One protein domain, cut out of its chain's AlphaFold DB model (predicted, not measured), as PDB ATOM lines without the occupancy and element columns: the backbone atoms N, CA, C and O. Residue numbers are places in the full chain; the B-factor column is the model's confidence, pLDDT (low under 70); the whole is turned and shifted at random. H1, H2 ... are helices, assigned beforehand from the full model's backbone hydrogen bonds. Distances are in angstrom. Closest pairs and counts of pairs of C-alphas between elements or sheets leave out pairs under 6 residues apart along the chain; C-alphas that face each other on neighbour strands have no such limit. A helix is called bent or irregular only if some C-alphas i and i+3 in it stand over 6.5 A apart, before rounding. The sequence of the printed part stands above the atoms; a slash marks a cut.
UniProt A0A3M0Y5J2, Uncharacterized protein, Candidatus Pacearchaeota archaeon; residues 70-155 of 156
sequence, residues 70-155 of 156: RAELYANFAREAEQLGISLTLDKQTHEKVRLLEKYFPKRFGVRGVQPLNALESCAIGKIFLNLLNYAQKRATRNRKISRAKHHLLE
ATOM      1  N   ARG A  70     280.541 422.978 397.366       85.81
ATOM      2  CA  ARG A  70     280.219 422.054 396.271       85.81
ATOM      3  C   ARG A  70     281.203 420.888 396.194       85.81
ATOM      4  O   ARG A  70     280.785 419.774 395.895       85.81
ATOM      5  N   ALA A  71     282.496 421.118 396.413       86.44
ATOM      6  CA  ALA A  71     283.491 420.048 396.408       86.44
ATOM      7  C   ALA A  71     283.276 419.064 397.569       86.44
ATOM      8  O   ALA A  71     283.308 417.855 397.340       86.44
ATOM      9  N   GLU A  72     283.000 419.573 398.769       89.12
ATOM     10  CA  GLU A  72     282.679 418.769 399.954       89.12
ATOM     11  C   GLU A  72     281.412 417.944 399.754       89.12
ATOM     12  O   GLU A  72     281.405 416.748 400.035       89.12
ATOM     13  N   LEU A  73     280.367 418.543 399.179       93.00
ATOM     14  CA  LEU A  73     279.122 417.855 398.845       93.00
ATOM     15  C   LEU A  73     279.375 416.631 397.954       93.00
ATOM     16  O   LEU A  73     278.914 415.538 398.273       93.00
ATOM     17  N   TYR A  74     280.154 416.779 396.875       93.25
ATOM     18  CA  TYR A  74     280.502 415.642 396.013       93.25
ATOM     19  C   TYR A  74     281.394 414.612 396.719       93.25
ATOM     20  O   TYR A  74     281.221 413.414 396.498       93.25
ATOM     21  N   ALA A  75     282.339 415.050 397.555       90.69
ATOM     22  CA  ALA A  75     283.199 414.140 398.310       90.69
ATOM     23  C   ALA A  75     282.389 413.298 399.311       90.69
ATOM     24  O   ALA A  75     282.574 412.085 399.386       90.69
ATOM     25  N   ASN A  76     281.450 413.925 400.020       94.31
ATOM     26  CA  ASN A  76     280.553 413.261 400.959       94.31
ATOM     27  C   ASN A  76     279.607 412.290 400.248       94.31
ATOM     28  O   ASN A  76     279.484 411.150 400.685       94.31
ATOM     29  N   PHE A  77     279.037 412.700 399.113       95.94
ATOM     30  CA  PHE A  77     278.223 411.831 398.265       95.94
ATOM     31  C   PHE A  77     278.977 410.562 397.839       95.94
ATOM     32  O   PHE A  77     278.468 409.456 398.014       95.94
ATOM     33  N   ALA A  78     280.204 410.704 397.324       94.38
ATOM     34  CA  ALA A  78     281.005 409.558 396.895       94.38
ATOM     35  C   ALA A  78     281.394 408.643 398.065       94.38
ATOM     36  O   ALA A  78     281.296 407.424 397.944       94.38
ATOM     37  N   ARG A  79     281.797 409.229 399.199       93.56
ATOM     38  CA  ARG A  79     282.174 408.492 400.410       93.56
ATOM     39  C   ARG A  79     281.004 407.694 400.982       93.56
ATOM     40  O   ARG A  79     281.181 406.539 401.341       93.56
ATOM     41  N   GLU A  80     279.814 408.286 401.063       95.31
ATOM     42  CA  GLU A  80     278.639 407.585 401.591       95.31
ATOM     43  C   GLU A  80     278.165 406.478 400.640       95.31
ATOM     44  O   GLU A  80     277.795 405.399 401.095       95.31
ATOM     45  N   ALA A  81     278.236 406.695 399.320       93.69
ATOM     46  CA  ALA A  81     277.945 405.650 398.338       93.69
ATOM     47  C   ALA A  81     278.878 404.432 398.478       93.69
ATOM     48  O   ALA A  81     278.423 403.293 398.374       93.69
ATOM     49  N   GLU A  82     280.166 404.677 398.740       92.94
ATOM     50  CA  GLU A  82     281.171 403.639 398.993       92.94
ATOM     51  C   GLU A  82     280.905 402.897 400.312       92.94
ATOM     52  O   GLU A  82     280.881 401.670 400.325       92.94
ATOM     53  N   GLN A  83     280.620 403.622 401.399       93.25
ATOM     54  CA  GLN A  83     280.308 403.034 402.712       93.25
ATOM     55  C   GLN A  83     279.065 402.137 402.692       93.25
ATOM     56  O   GLN A  83     279.015 401.135 403.396       93.25
ATOM     57  N   LEU A  84     278.065 402.492 401.883       92.44
ATOM     58  CA  LEU A  84     276.845 401.702 401.709       92.44
ATOM     59  C   LEU A  84     277.020 400.530 400.731       92.44
ATOM     60  O   LEU A  84     276.079 399.761 400.542       92.44
ATOM     61  N   GLY A  85     278.181 400.407 400.078       91.50
ATOM     62  CA  GLY A  85     278.442 399.356 399.097       91.50
ATOM     63  C   GLY A  85     277.470 399.388 397.916       91.50
ATOM     64  O   GLY A  85     277.029 398.332 397.458       91.50
ATOM     65  N   ILE A  86     277.079 400.581 397.446       90.19
ATOM     66  CA  ILE A  86     276.102 400.699 396.355       90.19
ATOM     67  C   ILE A  86     276.685 400.116 395.065       90.19
ATOM     68  O   ILE A  86     277.733 400.535 394.573       90.19
ATOM     69  N   SER A  87     275.953 399.172 394.486       86.19
ATOM     70  CA  SER A  87     276.267 398.526 393.224       86.19
ATOM     71  C   SER A  87     276.294 399.526 392.068       86.19
ATOM     72  O   SER A  87     275.397 400.357 391.899       86.19
ATOM     73  N   LEU A  88     277.309 399.385 391.214       87.69
ATOM     74  CA  LEU A  88     277.437 400.148 389.970       87.69
ATOM     75  C   LEU A  88     276.471 399.663 388.874       87.69
ATOM     76  O   LEU A  88     276.308 400.346 387.862       87.69
ATOM     77  N   THR A  89     275.815 398.511 389.056       90.44
ATOM     78  CA  THR A  89     274.755 398.038 388.154       90.44
ATOM     79  C   THR A  89     273.562 398.992 388.231       90.44
ATOM     80  O   THR A  89     273.199 399.430 389.319       90.44
ATOM     81  N   LEU A  90     272.967 399.358 387.094       89.12
ATOM     82  CA  LEU A  90     272.050 400.503 387.005       89.12
ATOM     83  C   LEU A  90     270.747 400.318 387.797       89.12
ATOM     84  O   LEU A  90     270.335 401.238 388.495       89.12
ATOM     85  N   ASP A  91     270.150 399.139 387.730       89.94
ATOM     86  CA  ASP A  91     268.837 398.770 388.268       89.94
ATOM     87  C   ASP A  91     268.849 398.353 389.751       89.94
ATOM     88  O   ASP A  91     267.829 398.439 390.440       89.94
ATOM     89  N   LYS A  92     270.008 397.943 390.275       91.25
ATOM     90  CA  LYS A  92     270.162 397.532 391.679       91.25
ATOM     91  C   LYS A  92     270.154 398.717 392.640       91.25
ATOM     92  O   LYS A  92     270.656 399.789 392.304       91.25
ATOM     93  N   GLN A  93     269.645 398.498 393.858       92.88
ATOM     94  CA  GLN A  93     269.668 399.479 394.959       92.88
ATOM     95  C   GLN A  93     269.113 400.851 394.542       92.88
ATOM     96  O   GLN A  93     269.663 401.911 394.848       92.88
ATOM     97  N   THR A  94     268.034 400.827 393.754       94.50
ATOM     98  CA  THR A  94     267.417 402.041 393.209       94.50
ATOM     99  C   THR A  94     266.950 402.963 394.332       94.50
ATOM    100  O   THR A  94     267.184 404.166 394.264       94.50
ATOM    101  N   HIS A  95     266.384 402.407 395.405       94.94
ATOM    102  CA  HIS A  95     265.944 403.178 396.565       94.94
ATOM    103  C   HIS A  95     267.110 403.909 397.257       94.94
ATOM    104  O   HIS A  95     267.022 405.104 397.535       94.94
ATOM    105  N   GLU A  96     268.248 403.241 397.463       95.62
ATOM    106  CA  GLU A  96     269.449 403.844 398.056       95.62
ATOM    107  C   GLU A  96     270.029 404.943 397.161       95.62
ATOM    108  O   GLU A  96     270.446 405.996 397.655       95.62
ATOM    109  N   LYS A  97     270.019 404.732 395.839       95.50
ATOM    110  CA  LYS A  97     270.449 405.740 394.862       95.50
ATOM    111  C   LYS A  97     269.552 406.972 394.901       95.50
ATOM    112  O   LYS A  97     270.083 408.077 394.969       95.50
ATOM    113  N   VAL A  98     268.227 406.798 394.905       95.38
ATOM    114  CA  VAL A  98     267.262 407.905 395.056       95.38
ATOM    115  C   VAL A  98     267.534 408.662 396.351       95.38
ATOM    116  O   VAL A  98     267.760 409.871 396.305       95.38
ATOM    117  N   ARG A  99     267.645 407.951 397.480       95.94
ATOM    118  CA  ARG A  99     267.912 408.552 398.795       95.94
ATOM    119  C   ARG A  99     269.157 409.438 398.784       95.94
ATOM    120  O   ARG A  99     269.134 410.550 399.307       95.94
ATOM    121  N   LEU A 100     270.260 408.966 398.197       96.19
ATOM    122  CA  LEU A 100     271.489 409.758 398.116       96.19
ATOM    123  C   LEU A 100     271.371 410.938 397.147       96.19
ATOM    124  O   LEU A 100     271.895 412.014 397.440       96.19
ATOM    125  N   LEU A 101     270.696 410.761 396.010       96.00
ATOM    126  CA  LEU A 101     270.465 411.838 395.048       96.00
ATOM    127  C   LEU A 101     269.653 412.975 395.676       96.00
ATOM    128  O   LEU A 101     270.036 414.139 395.552       96.00
ATOM    129  N   GLU A 102     268.585 412.653 396.399       95.25
ATOM    130  CA  GLU A 102     267.750 413.634 397.093       95.25
ATOM    131  C   GLU A 102     268.485 414.304 398.257       95.25
ATOM    132  O   GLU A 102     268.428 415.526 398.390       95.25
ATOM    133  N   LYS A 103     269.236 413.532 399.056       95.38
ATOM    134  CA  LYS A 103     270.023 414.044 400.189       95.38
ATOM    135  C   LYS A 103     271.086 415.050 399.751       95.38
ATOM    136  O   LYS A 103     271.214 416.113 400.352       95.38
ATOM    137  N   TYR A 104     271.866 414.713 398.724       95.31
ATOM    138  CA  TYR A 104     273.024 415.514 398.319       95.31
ATOM    139  C   TYR A 104     272.709 416.538 397.232       95.31
ATOM    140  O   TYR A 104     273.394 417.552 397.140       95.31
ATOM    141  N   PHE A 105     271.666 416.337 396.428       94.44
ATOM    142  CA  PHE A 105     271.269 417.294 395.395       94.44
ATOM    143  C   PHE A 105     269.780 417.664 395.507       94.44
ATOM    144  O   PHE A 105     269.048 417.575 394.517       94.44
ATOM    145  N   PRO A 106     269.318 418.165 396.669       93.19
ATOM    146  CA  PRO A 106     267.896 418.404 396.932       93.19
ATOM    147  C   PRO A 106     267.282 419.441 395.988       93.19
ATOM    148  O   PRO A 106     266.142 419.293 395.562       93.19
ATOM    149  N   LYS A 107     268.056 420.454 395.572       92.00
ATOM    150  CA  LYS A 107     267.613 421.451 394.580       92.00
ATOM    151  C   LYS A 107     267.318 420.844 393.205       92.00
ATOM    152  O   LYS A 107     266.589 421.438 392.421       92.00
ATOM    153  N   ARG A 108     267.915 419.691 392.888       92.81
ATOM    154  CA  ARG A 108     267.714 419.003 391.613       92.81
ATOM    155  C   ARG A 108     266.714 417.863 391.744       92.81
ATOM    156  O   ARG A 108     265.820 417.807 390.918       92.81
ATOM    157  N   PHE A 109     266.851 417.011 392.756       94.31
ATOM    158  CA  PHE A 109     266.100 415.755 392.850       94.31
ATOM    159  C   PHE A 109     265.105 415.683 394.008       94.31
ATOM    160  O   PHE A 109     264.297 414.767 394.022       94.31
ATOM    161  N   GLY A 110     265.156 416.605 394.974       88.19
ATOM    162  CA  GLY A 110     264.255 416.575 396.127       88.19
ATOM    163  C   GLY A 110     262.798 416.874 395.757       88.19
ATOM    164  O   GLY A 110     262.471 417.141 394.606       88.19
ATOM    165  N   VAL A 111     261.924 416.928 396.767       83.88
ATOM    166  CA  VAL A 111     260.467 417.136 396.602       83.88
ATOM    167  C   VAL A 111     260.113 418.403 395.806       83.88
ATOM    168  O   VAL A 111     259.115 418.435 395.096       83.88
ATOM    169  N   ARG A 112     260.942 419.453 395.899       85.31
ATOM    170  CA  ARG A 112     260.823 420.704 395.118       85.31
ATOM    171  C   ARG A 112     261.943 420.864 394.083       85.31
ATOM    172  O   ARG A 112     262.286 421.978 393.695       85.31
ATOM    173  N   GLY A 113     262.586 419.759 393.726       86.31
ATOM    174  CA  GLY A 113     263.673 419.719 392.769       86.31
ATOM    175  C   GLY A 113     263.178 419.915 391.342       86.31
ATOM    176  O   GLY A 113     262.042 419.594 391.005       86.31
ATOM    177  N   VAL A 114     264.057 420.426 390.483       91.75
ATOM    178  CA  VAL A 114     263.750 420.665 389.060       91.75
ATOM    179  C   VAL A 114     263.566 419.354 388.272       91.75
ATOM    180  O   VAL A 114     262.969 419.348 387.202       91.75
ATOM    181  N   GLN A 115     264.089 418.237 388.781       89.62
ATOM    182  CA  GLN A 115     264.071 416.924 388.142       89.62
ATOM    183  C   GLN A 115     263.610 415.855 389.153       89.62
ATOM    184  O   GLN A 115     264.455 415.215 389.782       89.62
ATOM    185  N   PRO A 116     262.296 415.651 389.332       88.00
ATOM    186  CA  PRO A 116     261.785 414.633 390.246       88.00
ATOM    187  C   PRO A 116     262.157 413.218 389.769       88.00
ATOM    188  O   PRO A 116     262.151 412.930 388.571       88.00
ATOM    189  N   LEU A 117     262.518 412.334 390.707       91.44
ATOM    190  CA  LEU A 117     262.986 410.971 390.403       91.44
ATOM    191  C   LEU A 117     261.864 409.925 390.368       91.44
ATOM    192  O   LEU A 117     262.058 408.853 389.805       91.44
ATOM    193  N   ASN A 118     260.699 410.230 390.941       86.25
ATOM    194  CA  ASN A 118     259.558 409.313 391.059       86.25
ATOM    195  C   ASN A 118     258.985 408.843 389.709       86.25
ATOM    196  O   ASN A 118     258.407 407.765 389.639       86.25
ATOM    197  N   ALA A 119     259.146 409.640 388.652       86.50
ATOM    198  CA  ALA A 119     258.676 409.326 387.305       86.50
ATOM    199  C   ALA A 119     259.723 408.586 386.449       86.50
ATOM    200  O   ALA A 119     259.472 408.312 385.278       86.50
ATOM    201  N   LEU A 120     260.914 408.312 386.990       91.12
ATOM    202  CA  LEU A 120     262.009 407.698 386.246       91.12
ATOM    203  C   LEU A 120     262.105 406.201 386.527       91.12
ATOM    204  O   LEU A 120     262.010 405.750 387.665       91.12
ATOM    205  N   GLU A 121     262.398 405.435 385.481       94.25
ATOM    206  CA  GLU A 121     262.720 404.020 385.617       94.25
ATOM    207  C   GLU A 121     264.036 403.804 386.380       94.25
ATOM    208  O   GLU A 121     264.977 404.604 386.294       94.25
ATOM    209  N   SER A 122     264.151 402.654 387.049       93.06
ATOM    210  CA  SER A 122     265.328 402.246 387.831       93.06
ATOM    211  C   SER A 122     266.647 402.408 387.067       93.06
ATOM    212  O   SER A 122     267.610 402.975 387.580       93.06
ATOM    213  N   CYS A 123     266.688 401.997 385.795       94.25
ATOM    214  CA  CYS A 123     267.874 402.149 384.950       94.25
ATOM    215  C   CYS A 123     268.249 403.618 384.694       94.25
ATOM    216  O   CYS A 123     269.437 403.949 384.633       94.25
ATOM    217  N   ALA A 124     267.266 404.509 384.543       94.62
ATOM    218  CA  ALA A 124     267.508 405.937 384.350       94.62
ATOM    219  C   ALA A 124     268.072 406.577 385.628       94.62
ATOM    220  O   ALA A 124     269.058 407.317 385.560       94.62
ATOM    221  N   ILE A 125     267.526 406.217 386.792       95.12
ATOM    222  CA  ILE A 125     268.055 406.620 388.102       95.12
ATOM    223  C   ILE A 125     269.498 406.126 388.264       95.12
ATOM    224  O   ILE A 125     270.388 406.904 388.612       95.12
ATOM    225  N   GLY A 126     269.756 404.861 387.923       95.00
ATOM    226  CA  GLY A 126     271.092 404.271 387.904       95.00
ATOM    227  C   GLY A 126     272.090 405.059 387.061       95.00
ATOM    228  O   GLY A 126     273.195 405.345 387.523       95.00
ATOM    229  N   LYS A 127     271.697 405.465 385.847       96.25
ATOM    230  CA  LYS A 127     272.544 406.269 384.948       96.25
ATOM    231  C   LYS A 127     272.866 407.634 385.552       96.25
ATOM    232  O   LYS A 127     274.023 408.056 385.528       96.25
ATOM    233  N   ILE A 128     271.867 408.321 386.107       95.75
ATOM    234  CA  ILE A 128     272.051 409.625 386.764       95.75
ATOM    235  C   ILE A 128     273.027 409.491 387.934       95.75
ATOM    236  O   ILE A 128     273.987 410.260 388.029       95.75
ATOM    237  N   PHE A 129     272.803 408.493 388.789       96.69
ATOM    238  CA  PHE A 129     273.642 408.213 389.944       96.69
ATOM    239  C   PHE A 129     275.093 407.951 389.538       96.69
ATOM    240  O   PHE A 129     276.001 408.618 390.032       96.69
ATOM    241  N   LEU A 130     275.313 407.038 388.588       95.50
ATOM    242  CA  LEU A 130     276.650 406.656 388.140       95.50
ATOM    243  C   LEU A 130     277.402 407.837 387.514       95.50
ATOM    244  O   LEU A 130     278.586 408.034 387.783       95.50
ATOM    245  N   ASN A 131     276.715 408.674 386.733       95.69
ATOM    246  CA  ASN A 131     277.312 409.876 386.154       95.69
ATOM    247  C   ASN A 131     277.792 410.857 387.232       95.69
ATOM    248  O   ASN A 131     278.898 411.396 387.134       95.69
ATOM    249  N   LEU A 132     276.988 411.072 388.277       95.31
ATOM    250  CA  LEU A 132     277.357 411.946 389.390       95.31
ATOM    251  C   LEU A 132     278.467 411.341 390.254       95.31
ATOM    252  O   LEU A 132     279.364 412.073 390.673       95.31
ATOM    253  N   LEU A 133     278.453 410.023 390.467       94.81
ATOM    254  CA  LEU A 133     279.486 409.317 391.226       94.81
ATOM    255  C   LEU A 133     280.833 409.378 390.504       94.81
ATOM    256  O   LEU A 133     281.835 409.787 391.093       94.81
ATOM    257  N   ASN A 134     280.841 409.101 389.201       93.56
ATOM    258  CA  ASN A 134     282.027 409.223 388.359       93.56
ATOM    259  C   ASN A 134     282.577 410.654 388.359       93.56
ATOM    260  O   ASN A 134     283.790 410.862 388.442       93.56
ATOM    261  N   TYR A 135     281.698 411.657 388.281       93.06
ATOM    262  CA  TYR A 135     282.106 413.056 388.374       93.06
ATOM    263  C   TYR A 135     282.764 413.366 389.729       93.06
ATOM    264  O   TYR A 135     283.838 413.975 389.770       93.06
ATOM    265  N   ALA A 136     282.160 412.909 390.829       91.19
ATOM    266  CA  ALA A 136     282.678 413.097 392.181       91.19
ATOM    267  C   ALA A 136     284.068 412.463 392.364       91.19
ATOM    268  O   ALA A 136     285.010 413.124 392.810       91.19
ATOM    269  N   GLN A 137     284.228 411.208 391.937       88.38
ATOM    270  CA  GLN A 137     285.478 410.453 392.050       88.38
ATOM    271  C   GLN A 137     286.605 411.050 391.190       88.38
ATOM    272  O   GLN A 137     287.743 411.197 391.652       88.38
ATOM    273  N   LYS A 138     286.304 411.479 389.954       86.56
ATOM    274  CA  LYS A 138     287.273 412.181 389.089       86.56
ATOM    275  C   LYS A 138     287.748 413.497 389.711       86.56
ATOM    276  O   LYS A 138     288.914 413.869 389.582       86.56
ATOM    277  N   ARG A 139     286.864 414.207 390.414       80.19
ATOM    278  CA  ARG A 139     287.214 415.460 391.092       80.19
ATOM    279  C   ARG A 139     288.089 415.216 392.324       80.19
ATOM    280  O   ARG A 139     289.090 415.910 392.498       80.19
ATOM    281  N   ALA A 140     287.778 414.194 393.120       72.94
ATOM    282  CA  ALA A 140     288.580 413.804 394.280       72.94
ATOM    283  C   ALA A 140     290.010 413.373 393.890       72.94
ATOM    284  O   ALA A 140     290.987 413.798 394.510       72.94
ATOM    285  N   THR A 141     290.157 412.589 392.818       69.44
ATOM    286  CA  THR A 141     291.473 412.149 392.320       69.44
ATOM    287  C   THR A 141     292.309 413.301 391.756       69.44
ATOM    288  O   THR A 141     293.514 413.354 392.006       69.44
ATOM    289  N   ARG A 142     291.690 414.266 391.059       63.69
ATOM    290  CA  ARG A 142     292.382 415.474 390.571       63.69
ATOM    291  C   ARG A 142     292.910 416.335 391.727       63.69
ATOM    292  O   ARG A 142     294.054 416.776 391.666       63.69
ATOM    293  N   ASN A 143     292.139 416.495 392.803       58.06
ATOM    294  CA  ASN A 143     292.581 417.241 393.985       58.06
ATOM    295  C   ASN A 143     293.747 416.548 394.714       58.06
ATOM    296  O   ASN A 143     294.714 417.216 395.068       58.06
ATOM    297  N   ARG A 144     293.730 415.210 394.845       58.66
ATOM    298  CA  ARG A 144     294.857 414.449 395.433       58.66
ATOM    299  C   ARG A 144     296.169 414.629 394.659       58.66
ATOM    300  O   ARG A 144     297.230 414.712 395.273       58.66
ATOM    301  N   LYS A 145     296.110 414.712 393.323       56.56
ATOM    302  CA  LYS A 145     297.296 414.952 392.479       56.56
ATOM    303  C   LYS A 145     297.863 416.365 392.662       56.56
ATOM    304  O   LYS A 145     299.074 416.514 392.761       56.56
ATOM    305  N   ILE A 146     297.001 417.380 392.765       57.59
ATOM    306  CA  ILE A 146     297.416 418.777 392.981       57.59
ATOM    307  C   ILE A 146     298.060 418.955 394.366       57.59
ATOM    308  O   ILE A 146     299.092 419.612 394.473       57.59
ATOM    309  N   SER A 147     297.509 418.336 395.414       53.03
ATOM    310  CA  SER A 147     298.089 418.401 396.765       53.03
ATOM    311  C   SER A 147     299.473 417.746 396.850       53.03
ATOM    312  O   SER A 147     300.365 418.303 397.480       53.03
ATOM    313  N   ARG A 148     299.690 416.612 396.166       52.19
ATOM    314  CA  ARG A 148     301.016 415.965 396.091       52.19
ATOM    315  C   ARG A 148     302.039 416.804 395.320       52.19
ATOM    316  O   ARG A 148     303.185 416.892 395.740       52.19
ATOM    317  N   ALA A 149     301.621 417.451 394.232       52.12
ATOM    318  CA  ALA A 149     302.492 418.334 393.457       52.12
ATOM    319  C   ALA A 149     302.927 419.580 394.251       52.12
ATOM    320  O   ALA A 149     304.067 420.016 394.127       52.12
ATOM    321  N   LYS A 150     302.047 420.129 395.101       48.62
ATOM    322  CA  LYS A 150     302.390 421.252 395.989       48.62
ATOM    323  C   LYS A 150     303.369 420.864 397.101       48.62
ATOM    324  O   LYS A 150     304.233 421.669 397.419       48.62
ATOM    325  N   HIS A 151     303.265 419.654 397.655       47.19
ATOM    326  CA  HIS A 151     304.185 419.178 398.698       47.19
ATOM    327  C   HIS A 151     305.624 419.051 398.176       47.19
ATOM    328  O   HIS A 151     306.552 419.554 398.790       47.19
ATOM    329  N   HIS A 152     305.796 418.493 396.974       47.50
ATOM    330  CA  HIS A 152     307.117 418.308 396.364       47.50
ATOM    331  C   HIS A 152     307.821 419.639 396.001       47.50
ATOM    332  O   HIS A 152     309.043 419.682 395.876       47.50
ATOM    333  N   LEU A 153     307.072 420.731 395.816       49.34
ATOM    334  CA  LEU A 153     307.631 422.063 395.542       49.34
ATOM    335  C   LEU A 153     308.061 422.820 396.806       49.34
ATOM    336  O   LEU A 153     308.794 423.791 396.685       49.34
ATOM    337  N   LEU A 154     307.606 422.400 397.989       49.56
ATOM    338  CA  LEU A 154     307.988 422.998 399.275       49.56
ATOM    339  C   LEU A 154     309.170 422.268 399.938       49.56
ATOM    340  O   LEU A 154     309.689 422.741 400.942       49.56
ATOM    341  N   GLU A 155     309.595 421.133 399.376       46.78
ATOM    342  CA  GLU A 155     310.723 420.310 399.844       46.78
ATOM    343  C   GLU A 155     311.977 420.450 398.950       46.78
ATOM    344  O   GLU A 155     312.877 419.611 399.001       46.78
TER     345      GLU A 155
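AT A GLANCE: This is residues 70 to 155 of the 156 residues of an uncharacterized protein of Candidatus Pacearchaeota archaeon (UniProt A0A3M0Y5J2). One long helix, H4, makes the longest axis; a helical hairpin, H1 and H2, packs at steep tilts on one side of its earlier part, and its far end, residues 144 to 154, sticks out with Glu 155 as a free arm. The short helix H3 follows at the end of H2, and a long stretch with no named element, residues 110 to 121, leads from there to the beginning of H4. The printed part has 86 residues with four named helices, in the order H1, H2, H3, H4, and no named strand, and its class is all helix. The whole is loose, with a radius of gyration of the C-alphas of 15.2 A, and spans 54 by 26 by 17 A, the arm making much of the length.

IN THESE COORDINATES: H4 is residues 122 to 154, 48.8 A from first to last C-alpha, from C-alpha 122 at (265.328, 402.246, 387.831) to C-alpha 154 at (307.988, 422.998, 399.275). H1 is residues 70 to 83, 20.1 A long, and its C-alpha 70 is at (280.219, 422.054, 396.271). H2 is residues 94 to 104, 15.5 A long. H3 is residues 106 to 109. No helix is bent or irregular.

HOW THE PARTS SIT: H4 touches H1 with residues 133 to 140 alone; the closest C-alphas are those of Tyr 74 and Ala 136, 5.1 A apart. The two run opposite ways at a steep tilt of 67 degrees. H4 touches H2 with residues 122 to 129 alone, the closest C-alphas being those of Thr 94 and Ser 122, 5.8 A apart. These two run the same way at a steep tilt of 49 degrees. H1 and H2 form a helical hairpin: they touch, with the C-alphas of Phe 77 and Tyr 104 closest at 6.4 A, and run opposite ways at a shallow tilt of 28 degrees. H2 and H3 only just touch, with 3 pairs of C-alphas within 8 A, and only at the corner by their link; the closest C-alphas are those of Glu 102 and Phe 109, 5.0 A apart. H3 is apart from H1 and from H4. Every O i to N i+4 pair is within hydrogen-bond range in H1 and H2, and 28 of 29 are in H4; H3 is too short for such a pair, and its 1 pair of O i to N i+3 is not within range.

THE WHOLE: The C-alphas farthest apart are those of Ala 119 and Glu 155, 54.7 A. Without residues 144 to 155, which stand free, the body has 74 residues and spans 35 by 26 by 17 A, with a radius of gyration of 11.6 A. The printed part has no cut. The link from H2 to H3 is tight, that from H1 to H2 is short, and that from H3 to H4, 12 residues, is long. The mean pLDDT of the printed part is 85.2, and residues 141 to 155 are under 70.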